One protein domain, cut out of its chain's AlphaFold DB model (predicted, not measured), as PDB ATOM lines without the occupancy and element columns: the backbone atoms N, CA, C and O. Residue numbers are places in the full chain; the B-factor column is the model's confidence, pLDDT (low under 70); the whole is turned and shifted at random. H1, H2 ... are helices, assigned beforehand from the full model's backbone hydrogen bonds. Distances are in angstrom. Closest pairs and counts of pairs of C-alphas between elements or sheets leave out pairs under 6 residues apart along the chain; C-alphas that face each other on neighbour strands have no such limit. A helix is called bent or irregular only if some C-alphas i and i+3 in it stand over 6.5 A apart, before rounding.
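AT A GLANCE: This is residues 4 to 90 of the 120 residues of an uncharacterized protein of Cytophagales bacterium CG18_big_fil_WC_8_21_14_2_50_42_9 (UniProt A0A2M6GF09). One long helix, H1, is folded at a sharp bend into a V of two arms, H1a and H1b; after H1b a long bare loop swings out and turns back into a second helix, H2, which runs back clear of both arms. The V closes only near its bend, and both the far part of H1a, residues 4 to 21, and the whole run of residues 39 to 90 stick out free. The printed part has 87 residues with two named helices, H1 then H2, and no named strand; the class is all helix. The whole is extended, with a radius of gyration of the C-alphas of 19.3 A and spans of 53 by 36 by 35 A.

HOW THE PARTS SIT: Begin with H1, residues 4 to 51, assigned as one helix by its hydrogen bonds but bent: C-alphas 28 and 31 are 9.1 A apart. Its arms are H1a, residues 4 to 28, and H1b, residues 31 to 51. They touch, H1a with residues 22 to 26 alone and H1b with residues 32 to 34 alone; their closest C-alphas, of Val 26 and Ala 34, are 5.5 A apart. The arms run opposite ways at a steep tilt of 47 degrees. H2, residues 68 to 89, is apart from H1a and from H1b. In H1a and H1b every O i to N i+4 pair is within hydrogen-bond range; in H2, 16 of 18 are.

IN THESE COORDINATES: Find C-alpha 4 at (35.860, 32.574, 277.229); from there H1a runs 36.8 A to C-alpha 28. H1b runs 29.9 A from C-alpha 31 at (57.819, 45.656, 301.400) to C-alpha 51. H2 runs 32.6 A to C-alpha 89 at (56.247, 58.794, 286.243).

THE WHOLE: Look for the two C-alphas farthest apart at Lys 60 and Val 90, 55.0 A. The printed part has no cut, and the link from H1 to H2, 16 residues, is long. The mean pLDDT of the printed part is 71.5, and residues 50 to 90 are under 70.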
ATOM      1  N   LYS A   4      34.921  31.438 277.213       72.44
ATOM      2  CA  LYS A   4      35.860  32.574 277.229       72.44
ATOM      3  C   LYS A   4      35.588  33.529 278.406       72.44
ATOM      4  O   LYS A   4      36.500  33.843 279.166       72.44
ATOM      5  N   LYS A   5      34.317  33.882 278.635       72.19
ATOM      6  CA  LYS A   5      33.869  34.781 279.719       72.19
ATOM      7  C   LYS A   5      34.029  34.145 281.106       72.19
ATOM      8  O   LYS A   5      34.245  34.839 282.096       72.19
ATOM      9  N   GLN A   6      33.952  32.815 281.193       74.38
ATOM     10  CA  GLN A   6      34.137  32.071 282.443       74.38
ATOM     11  C   GLN A   6      35.618  32.007 282.859       74.38
ATOM     12  O   GLN A   6      35.937  32.277 284.018       74.38
ATOM     13  N   LYS A   7      36.532  31.760 281.904       73.88
ATOM     14  CA  LYS A   7      37.991  31.801 282.136       73.88
ATOM     15  C   LYS A   7      38.465  33.184 282.588       73.88
ATOM     16  O   LYS A   7      39.280  33.288 283.499       73.88
ATOM     17  N   GLU A   8      37.937  34.249 281.991       81.06
ATOM     18  CA  GLU A   8      38.282  35.625 282.368       81.06
ATOM     19  C   GLU A   8      37.832  35.968 283.799       81.06
ATOM     20  O   GLU A   8      38.615  36.483 284.602       81.06
ATOM     21  N   LYS A   9      36.600  35.591 284.168       79.75
ATOM     22  CA  LYS A   9      36.091  35.745 285.541       79.75
ATOM     23  C   LYS A   9      36.925  34.959 286.558       79.75
ATOM     24  O   LYS A   9      37.175  35.469 287.650       79.75
ATOM     25  N   ALA A  10      37.369  33.749 286.212       80.38
ATOM     26  CA  ALA A  10      38.224  32.933 287.075       80.38
ATOM     27  C   ALA A  10      39.599  33.585 287.301       80.38
ATOM     28  O   ALA A  10      40.025  33.730 288.447       80.38
ATOM     29  N   LYS A  11      40.245  34.079 286.234       83.50
ATOM     30  CA  LYS A  11      41.517  34.816 286.331       83.50
ATOM     31  C   LYS A  11      41.389  36.046 287.230       83.50
ATOM     32  O   LYS A  11      42.195  36.223 288.134       83.50
ATOM     33  N   LYS A  12      40.325  36.839 287.061       89.25
ATOM     34  CA  LYS A  12      40.070  38.026 287.893       89.25
ATOM     35  C   LYS A  12      39.935  37.686 289.383       89.25
ATOM     36  O   LYS A  12      40.440  38.426 290.228       89.25
ATOM     37  N   LYS A  13      39.276  36.569 289.716       89.81
ATOM     38  CA  LYS A  13      39.157  36.087 291.104       89.81
ATOM     39  C   LYS A  13      40.513  35.673 291.676       89.81
ATOM     40  O   LYS A  13      40.839  36.089 292.787       89.81
ATOM     41  N   LEU A  14      41.302  34.928 290.903       89.69
ATOM     42  CA  LEU A  14      42.638  34.491 291.304       89.69
ATOM     43  C   LEU A  14      43.559  35.689 291.555       89.69
ATOM     44  O   LEU A  14      44.138  35.799 292.632       89.69
ATOM     45  N   THR A  15      43.620  36.644 290.621       88.31
ATOM     46  CA  THR A  15      44.429  37.860 290.790       88.31
ATOM     47  C   THR A  15      44.022  38.616 292.051       88.31
ATOM     48  O   THR A  15      44.881  39.007 292.834       88.31
ATOM     49  N   LYS A  16      42.715  38.753 292.317       93.94
ATOM     50  CA  LYS A  16      42.223  39.422 293.530       93.94
ATOM     51  C   LYS A  16      42.674  38.712 294.814       93.94
ATOM     52  O   LYS A  16      43.030  39.389 295.778       93.94
ATOM     53  N   GLN A  17      42.668  37.379 294.839       93.06
ATOM     54  CA  GLN A  17      43.155  36.605 295.984       93.06
ATOM     55  C   GLN A  17      44.664  36.764 296.178       93.06
ATOM     56  O   GLN A  17      45.091  37.087 297.287       93.06
ATOM     57  N   VAL A  18      45.446  36.636 295.104       88.62
ATOM     58  CA  VAL A  18      46.906  36.803 295.138       88.62
ATOM     59  C   VAL A  18      47.274  38.201 295.632       88.62
ATOM     60  O   VAL A  18      48.066  38.339 296.560       88.62
ATOM     61  N   THR A  19      46.633  39.252 295.112       90.19
ATOM     62  CA  THR A  19      46.865  40.624 295.590       90.19
ATOM     63  C   THR A  19      46.492  40.791 297.065       90.19
ATOM     64  O   THR A  19      47.181  41.502 297.794       90.19
ATOM     65  N   LYS A  20      45.414  40.147 297.538       94.38
ATOM     66  CA  LYS A  20      45.013  40.213 298.953       94.38
ATOM     67  C   LYS A  20      46.051  39.545 299.856       94.38
ATOM     68  O   LYS A  20      46.368  40.104 300.902       94.38
ATOM     69  N   GLN A  21      46.582  38.390 299.458       89.50
ATOM     70  CA  GLN A  21      47.634  37.707 300.209       89.50
ATOM     71  C   GLN A  21      48.944  38.491 300.182       89.50
ATOM     72  O   GLN A  21      49.507  38.741 301.242       89.50
ATOM     73  N   LEU A  22      49.361  39.003 299.021       88.38
ATOM     74  CA  LEU A  22      50.570  39.820 298.917       88.38
ATOM     75  C   LEU A  22      50.477  41.080 299.787       88.38
ATOM     76  O   LEU A  22      51.420  41.406 300.496       88.38
ATOM     77  N   LYS A  23      49.315  41.747 299.831       90.62
ATOM     78  CA  LYS A  23      49.091  42.877 300.748       90.62
ATOM     79  C   LYS A  23      49.224  42.483 302.220       90.62
ATOM     80  O   LYS A  23      49.725  43.285 302.999       90.62
ATOM     81  N   LYS A  24      48.771  41.288 302.615       91.12
ATOM     82  CA  LYS A  24      48.969  40.791 303.988       91.12
ATOM     83  C   LYS A  24      50.450  40.550 304.271       91.12
ATOM     84  O   LYS A  24      50.930  41.005 305.299       91.12
ATOM     85  N   VAL A  25      51.170  39.917 303.346       87.50
ATOM     86  CA  VAL A  25      52.615  39.677 303.483       87.50
ATOM     87  C   VAL A  25      53.366  41.001 303.616       87.50
ATOM     88  O   VAL A  25      54.115  41.161 304.569       87.50
ATOM     89  N   VAL A  26      53.075  41.987 302.760       90.06
ATOM     90  CA  VAL A  26      53.662  43.337 302.838       90.06
ATOM     91  C   VAL A  26      53.357  44.021 304.174       90.06
ATOM     92  O   VAL A  26      54.216  44.712 304.711       90.06
ATOM     93  N   LYS A  27      52.145  43.851 304.716       91.00
ATOM     94  CA  LYS A  27      51.775  44.427 306.017       91.00
ATOM     95  C   LYS A  27      52.520  43.786 307.187       91.00
ATOM     96  O   LYS A  27      52.845  44.494 308.125       91.00
ATOM     97  N   VAL A  28      52.734  42.472 307.147       90.88
ATOM     98  CA  VAL A  28      53.326  41.722 308.268       90.88
ATOM     99  C   VAL A  28      54.857  41.735 308.212       90.88
ATOM    100  O   VAL A  28      55.496  41.870 309.242       90.88
ATOM    101  N   HIS A  29      55.442  41.623 307.018       88.56
ATOM    102  CA  HIS A  29      56.882  41.406 306.817       88.56
ATOM    103  C   HIS A  29      57.582  42.605 306.152       88.56
ATOM    104  O   HIS A  29      58.775  42.555 305.871       88.56
ATOM    105  N   GLY A  30      56.850  43.681 305.851       90.12
ATOM    106  CA  GLY A  30      57.386  44.824 305.116       90.12
ATOM    107  C   GLY A  30      57.480  44.592 303.604       90.12
ATOM    108  O   GLY A  30      57.239  43.504 303.071       90.12
ATOM    109  N   LYS A  31      57.787  45.668 302.872       87.81
ATOM    110  CA  LYS A  31      57.819  45.656 301.400       87.81
ATOM    111  C   LYS A  31      58.997  44.856 300.843       87.81
ATOM    112  O   LYS A  31      58.833  44.200 299.819       87.81
ATOM    113  N   GLU A  32      60.149  44.893 301.505       83.88
ATOM    114  CA  GLU A  32      61.386  44.293 300.991       83.88
ATOM    115  C   GLU A  32      61.314  42.766 300.932       83.88
ATOM    116  O   GLU A  32      61.540  42.181 299.874       83.88
ATOM    117  N   LEU A  33      60.872  42.119 302.016       82.69
ATOM    118  CA  LEU A  33      60.707  40.663 302.048       82.69
ATOM    119  C   LEU A  33      59.632  40.184 301.064       82.69
ATOM    120  O   LEU A  33      59.791  39.148 300.418       82.69
ATOM    121  N   ALA A  34      58.556  40.955 300.885       86.19
ATOM    122  CA  ALA A  34      57.521  40.634 299.905       86.19
ATOM    123  C   ALA A  34      58.041  40.709 298.458       86.19
ATOM    124  O   ALA A  34      57.701  39.855 297.638       86.19
ATOM    125  N   LEU A  35      58.869  41.709 298.140       86.38
ATOM    126  CA  LEU A  35      59.514  41.827 296.831       86.38
ATOM    127  C   LEU A  35      60.534  40.708 296.604       86.38
ATOM    128  O   LEU A  35      60.550  40.127 295.518       86.38
ATOM    129  N   GLY A  36      61.321  40.355 297.624       89.44
ATOM    130  CA  GLY A  36      62.243  39.219 297.577       89.44
ATOM    131  C   GLY A  36      61.519  37.900 297.302       89.44
ATOM    132  O   GLY A  36      61.908  37.157 296.404       89.44
ATOM    133  N   LEU A  37      60.397  37.659 297.986       87.94
ATOM    134  CA  LEU A  37      59.559  36.476 297.778       87.94
ATOM    135  C   LEU A  37      58.995  36.411 296.350       87.94
ATOM    136  O   LEU A  37      59.100  35.380 295.689       87.94
ATOM    137  N   VAL A  38      58.418  37.509 295.848       90.19
ATOM    138  CA  VAL A  38      57.869  37.557 294.481       90.19
ATOM    139  C   VAL A  38      58.970  37.345 293.443       90.19
ATOM    140  O   VAL A  38      58.780  36.572 292.504       90.19
ATOM    141  N   THR A  39      60.125  37.981 293.630       90.50
ATOM    142  CA  THR A  39      61.280  37.827 292.740       90.50
ATOM    143  C   THR A  39      61.776  36.384 292.741       90.50
ATOM    144  O   THR A  39      61.931  35.804 291.673       90.50
ATOM    145  N   GLY A  40      61.920  35.755 293.913       92.50
ATOM    146  CA  GLY A  40      62.327  34.353 294.030       92.50
ATOM    147  C   GLY A  40      61.364  33.386 293.337       92.50
ATOM    148  O   GLY A  40      61.803  32.483 292.625       92.50
ATOM    149  N   ILE A  41      60.051  33.612 293.464       90.50
ATOM    150  CA  ILE A  41      59.031  32.816 292.763       90.50
ATOM    151  C   ILE A  41      59.161  32.979 291.242       90.50
ATOM    152  O   ILE A  41      59.137  31.984 290.519       90.50
ATOM    153  N   ILE A  42      59.317  34.211 290.744       89.81
ATOM    154  CA  ILE A  42      59.472  34.478 289.305       89.81
ATOM    155  C   ILE A  42      60.757  33.833 288.774       89.81
ATOM    156  O   ILE A  42      60.708  33.138 287.760       89.81
ATOM    157  N   THR A  43      61.882  33.997 289.472       91.12
ATOM    158  CA  THR A  43      63.166  33.389 289.101       91.12
ATOM    159  C   THR A  43      63.064  31.870 289.049       91.12
ATOM    160  O   THR A  43      63.515  31.269 288.073       91.12
ATOM    161  N   LYS A  44      62.414  31.238 290.036       91.00
ATOM    162  CA  LYS A  44      62.183  29.789 290.032       91.00
ATOM    163  C   LYS A  44      61.315  29.357 288.847       91.00
ATOM    164  O   LYS A  44      61.701  28.445 288.134       91.00
ATOM    165  N   LEU A  45      60.221  30.064 288.553       87.81
ATOM    166  CA  LEU A  45      59.359  29.759 287.401       87.81
ATOM    167  C   LEU A  45      60.073  29.909 286.050       87.81
ATOM    168  O   LEU A  45      59.814  29.134 285.132       87.81
ATOM    169  N   ILE A  46      60.949  30.907 285.909       85.94
ATOM    170  CA  ILE A  46      61.786  31.069 284.710       85.94
ATOM    171  C   ILE A  46      62.793  29.921 284.632       85.94
ATOM    172  O   ILE A  46      62.956  29.317 283.575       85.94
ATOM    173  N   THR A  47      63.431  29.587 285.752       84.88
ATOM    174  CA  THR A  47      64.407  28.494 285.840       84.88
ATOM    175  C   THR A  47      63.773  27.144 285.506       84.88
ATOM    176  O   THR A  47      64.334  26.389 284.724       84.88
ATOM    177  N   ASP A  48      62.584  26.850 286.027       82.31
ATOM    178  CA  ASP A  48      61.885  25.587 285.782       82.31
ATOM    179  C   ASP A  48      61.481  25.466 284.302       82.31
ATOM    180  O   ASP A  48      61.754  24.451 283.664       82.31
ATOM    181  N   LYS A  49      60.965  26.548 283.699       78.25
ATOM    182  CA  LYS A  49      60.632  26.585 282.262       78.25
ATOM    183  C   LYS A  49      61.847  26.509 281.334       78.25
ATOM    184  O   LYS A  49      61.718  26.025 280.216       78.25
ATOM    185  N   THR A  50      63.003  27.007 281.766       69.62
ATOM    186  CA  THR A  50      64.254  26.968 280.981       69.62
ATOM    187  C   THR A  50      65.057  25.685 281.207       69.62
ATOM    188  O   THR A  50      65.861  25.306 280.357       69.62
ATOM    189  N   LYS A  51      64.841  24.977 282.324       58.88
ATOM    190  CA  LYS A  51      65.427  23.654 282.587       58.88
ATOM    191  C   LYS A  51      64.637  22.528 281.923       58.88
ATOM    192  O   LYS A  51      65.255  21.585 281.435       58.88
ATOM    193  N   GLU A  52      63.311  22.634 281.813       54.62
ATOM    194  CA  GLU A  52      62.499  21.643 281.085       54.62
ATOM    195  C   GLU A  52      62.814  21.574 279.577       54.62
ATOM    196  O   GLU A  52      62.594  20.532 278.961       54.62
ATOM    197  N   SER A  53      63.420  22.612 278.986       52.41
ATOM    198  CA  SER A  53      63.910  22.586 277.598       52.41
ATOM    199  C   SER A  53      65.290  21.931 277.418       52.41
ATOM    200  O   SER A  53      65.786  21.872 276.298       52.41
ATOM    201  N   LYS A  54      65.918  21.411 278.483       54.06
ATOM    202  CA  LYS A  54      67.177  20.647 278.412       54.06
ATOM    203  C   LYS A  54      66.985  19.215 278.911       54.06
ATOM    204  O   LYS A  54      67.687  18.759 279.810       54.06
ATOM    205  N   LYS A  55      66.050  18.464 278.318       50.00
ATOM    206  CA  LYS A  55      66.155  17.000 278.386       50.00
ATOM    207  C   LYS A  55      67.324  16.565 277.507       50.00
ATOM    208  O   LYS A  55      67.290  16.677 276.288       50.00
ATOM    209  N   SER A  56      68.362  16.108 278.191       57.78
ATOM    210  CA  SER A  56      69.542  15.411 277.699       57.78
ATOM    211  C   SER A  56      69.232  14.437 276.557       57.78
ATOM    212  O   SER A  56      68.766  13.321 276.796       57.78
ATOM    213  N   LYS A  57      69.566  14.818 275.323       45.44
ATOM    214  CA  LYS A  57      70.019  13.840 274.335       45.44
ATOM    215  C   LYS A  57      71.502  13.612 274.611       45.44
ATOM    216  O   LYS A  57      72.310  14.523 274.462       45.44
ATOM    217  N   LYS A  58      71.841  12.402 275.062       57.34
ATOM    218  CA  LYS A  58      73.132  11.808 274.713       57.34
ATOM    219  C   LYS A  58      73.189  11.865 273.192       57.34
ATOM    220  O   LYS A  58      72.377  11.195 272.577       57.34
ATOM    221  N   ASP A  59      74.035  12.714 272.635       47.97
ATOM    222  CA  ASP A  59      74.810  12.410 271.442       47.97
ATOM    223  C   ASP A  59      75.887  13.477 271.237       47.97
ATOM    224  O   ASP A  59      75.801  14.608 271.710       47.97
ATOM    225  N   LYS A  60      76.967  12.996 270.640       43.38
ATOM    226  CA  LYS A  60      78.307  13.558 270.512       43.38
ATOM    227  C   LYS A  60      78.373  14.992 269.960       43.38
ATOM    228  O   LYS A  60      77.624  15.350 269.070       43.38
ATOM    229  N   ALA A  61      79.423  15.680 270.418       45.25
ATOM    230  CA  ALA A  61      80.288  16.612 269.687       45.25
ATOM    231  C   ALA A  61      79.684  17.861 269.001       45.25
ATOM    232  O   ALA A  61      78.921  17.771 268.051       45.25
ATOM    233  N   LEU A  62      80.222  19.014 269.433       48.56
ATOM    234  CA  LEU A  62      80.547  20.216 268.646       48.56
ATOM    235  C   LEU A  62      79.444  20.843 267.784       48.56
ATOM    236  O   LEU A  62      79.259  20.456 266.636       48.56
ATOM    237  N   THR A  63      78.879  21.960 268.258       37.22
ATOM    238  CA  THR A  63      78.796  23.186 267.440       37.22
ATOM    239  C   THR A  63      78.647  24.418 268.342       37.22
ATOM    240  O   THR A  63      77.762  24.481 269.197       37.22
ATOM    241  N   GLU A  64      79.576  25.362 268.183       48.00
ATOM    242  CA  GLU A  64      79.377  26.784 268.473       48.00
ATOM    243  C   GLU A  64      78.163  27.324 267.689       48.00
ATOM    244  O   GLU A  64      77.680  26.674 266.771       48.00
ATOM    245  N   GLU A  65      77.717  28.532 268.035       49.34
ATOM    246  CA  GLU A  65      76.631  29.293 267.391       49.34
ATOM    247  C   GLU A  65      75.187  28.886 267.719       49.34
ATOM    248  O   GLU A  65      74.505  28.245 266.936       49.34
ATOM    249  N   GLU A  66      74.649  29.410 268.827       46.81
ATOM    250  CA  GLU A  66      73.254  29.897 268.843       46.81
ATOM    251  C   GLU A  66      73.008  30.836 270.045       46.81
ATOM    252  O   GLU A  66      72.157  30.619 270.907       46.81
ATOM    253  N   GLN A  67      73.801  31.911 270.151       49.78
ATOM    254  CA  GLN A  67      73.612  32.958 271.170       49.78
ATOM    255  C   GLN A  67      73.135  34.360 270.707       49.78
ATOM    256  O   GLN A  67      73.140  35.258 271.550       49.78
ATOM    257  N   PRO A  68      72.634  34.632 269.480       50.19
ATOM    258  CA  PRO A  68      72.157  35.988 269.175       50.19
ATOM    259  C   PRO A  68      70.686  36.261 269.566       50.19
ATOM    260  O   PRO A  68      70.333  37.411 269.826       50.19
ATOM    261  N   ALA A  69      69.812  35.250 269.669       55.06
ATOM    262  CA  ALA A  69      68.358  35.473 269.789       55.06
ATOM    263  C   ALA A  69      67.868  35.908 271.191       55.06
ATOM    264  O   ALA A  69      66.849  36.589 271.338       55.06
ATOM    265  N   ILE A  70      68.590  35.539 272.252       50.25
ATOM    266  CA  ILE A  70      68.188  35.848 273.636       50.25
ATOM    267  C   ILE A  70      68.599  37.282 274.010       50.25
ATOM    268  O   ILE A  70      67.851  37.996 274.680       50.25
ATOM    269  N   ALA A  71      69.754  37.745 273.523       49.06
ATOM    270  CA  ALA A  71      70.266  39.083 273.809       49.06
ATOM    271  C   ALA A  71      69.396  40.197 273.197       49.06
ATOM    272  O   ALA A  71      69.184  41.236 273.829       49.06
ATOM    273  N   THR A  72      68.851  39.986 271.998       56.75
ATOM    274  CA  THR A  72      67.942  40.939 271.338       56.75
ATOM    275  C   THR A  72      66.601  41.025 272.068       56.75
ATOM    276  O   THR A  72      66.134  42.121 272.375       56.75
ATOM    277  N   THR A  73      66.051  39.881 272.482       55.75
ATOM    278  CA  THR A  73      64.784  39.803 273.227       55.75
ATOM    279  C   THR A  73      64.868  40.493 274.600       55.75
ATOM    280  O   THR A  73      63.934  41.182 275.026       55.75
ATOM    281  N   ILE A  74      66.005  40.385 275.300       57.84
ATOM    282  CA  ILE A  74      66.237  41.095 276.573       57.84
ATOM    283  C   ILE A  74      66.351  42.613 276.346       57.84
ATOM    284  O   ILE A  74      65.802  43.405 277.117       57.84
ATOM    285  N   LYS A  75      67.016  43.056 275.271       56.38
ATOM    286  CA  LYS A  75      67.126  44.488 274.933       56.38
ATOM    287  C   LYS A  75      65.772  45.113 274.576       56.38
ATOM    288  O   LYS A  75      65.479  46.232 274.993       56.38
ATOM    289  N   GLU A  76      64.913  44.393 273.862       59.59
ATOM    290  CA  GLU A  76      63.576  44.894 273.524       59.59
ATOM    291  C   GLU A  76      62.653  44.954 274.742       59.59
ATOM    292  O   GLU A  76      61.957  45.952 274.960       59.59
ATOM    293  N   THR A  77      62.688  43.927 275.593       59.03
ATOM    294  CA  THR A  77      61.876  43.892 276.816       59.03
ATOM    295  C   THR A  77      62.319  44.941 277.835       59.03
ATOM    296  O   THR A  77      61.466  45.615 278.416       59.03
ATOM    297  N   THR A  78      63.623  45.179 278.005       60.12
ATOM    298  CA  THR A  78      64.136  46.259 278.871       60.12
ATOM    299  C   THR A  78      63.752  47.648 278.357       60.12
ATOM    300  O   THR A  78      63.299  48.486 279.144       60.12
ATOM    301  N   LYS A  79      63.813  47.889 277.040       60.09
ATOM    302  CA  LYS A  79      63.349  49.147 276.428       60.09
ATOM    303  C   LYS A  79      61.840  49.359 276.615       60.09
ATOM    304  O   LYS A  79      61.400  50.466 276.934       60.09
ATOM    305  N   ALA A  80      61.041  48.298 276.491       58.97
ATOM    306  CA  ALA A  80      59.596  48.354 276.706       58.97
ATOM    307  C   ALA A  80      59.223  48.647 278.173       58.97
ATOM    308  O   ALA A  80      58.286  49.406 278.437       58.97
ATOM    309  N   VAL A  81      59.969  48.088 279.131       60.12
ATOM    310  CA  VAL A  81      59.779  48.362 280.564       60.12
ATOM    311  C   VAL A  81      60.179  49.801 280.899       60.12
ATOM    312  O   VAL A  81      59.409  50.498 281.559       60.12
ATOM    313  N   ALA A  82      61.307  50.291 280.379       60.25
ATOM    314  CA  ALA A  82      61.756  51.668 280.598       60.25
ATOM    315  C   ALA A  82      60.741  52.711 280.090       60.25
ATOM    316  O   ALA A  82      60.454  53.690 280.782       60.25
ATOM    317  N   ASN A  83      60.132  52.473 278.923       60.94
ATOM    318  CA  ASN A  83      59.106  53.366 278.376       60.94
ATOM    319  C   ASN A  83      57.822  53.378 279.219       60.94
ATOM    320  O   ASN A  83      57.247  54.444 279.443       60.94
ATOM    321  N   LYS A  84      57.393  52.226 279.751       60.00
ATOM    322  CA  LYS A  84      56.227  52.158 280.649       60.00
ATOM    323  C   LYS A  84      56.476  52.838 281.991       60.00
ATOM    324  O   LYS A  84      55.569  53.470 282.522       60.00
ATOM    325  N   VAL A  85      57.692  52.735 282.521       59.69
ATOM    326  CA  VAL A  85      58.072  53.396 283.775       59.69
ATOM    327  C   VAL A  85      58.126  54.912 283.588       59.69
ATOM    328  O   VAL A  85      57.525  55.632 284.379       59.69
ATOM    329  N   LYS A  86      58.719  55.415 282.494       58.72
ATOM    330  CA  LYS A  86      58.674  56.852 282.170       58.72
ATOM    331  C   LYS A  86      57.240  57.364 282.002       58.72
ATOM    332  O   LYS A  86      56.908  58.399 282.563       58.72
ATOM    333  N   ALA A  87      56.370  56.624 281.312       58.03
ATOM    334  CA  ALA A  87      54.968  57.013 281.132       58.03
ATOM    335  C   ALA A  87      54.141  56.987 282.432       58.03
ATOM    336  O   ALA A  87      53.171  57.728 282.549       58.03
ATOM    337  N   ALA A  88      54.515  56.155 283.407       56.38
ATOM    338  CA  ALA A  88      53.883  56.127 284.727       56.38
ATOM    339  C   ALA A  88      54.390  57.242 285.661       56.38
ATOM    340  O   ALA A  88      53.672  57.640 286.574       56.38
ATOM    341  N   ILE A  89      55.620  57.726 285.446       55.88
ATOM    342  CA  ILE A  89      56.247  58.794 286.243       55.88
ATOM    343  C   ILE A  89      55.898  60.179 285.700       55.88
ATOM    344  O   ILE A  89      55.809  61.119 286.483       55.88
ATOM    345  N   VAL A  90      55.668  60.328 284.391       52.50
ATOM    346  CA  VAL A  90      55.115  61.572 283.850       52.50
ATOM    347  C   VAL A  90      53.697  61.708 284.408       52.50
ATOM    348  O   VAL A  90      52.837  60.901 284.049       52.50
TER     349      VAL A  90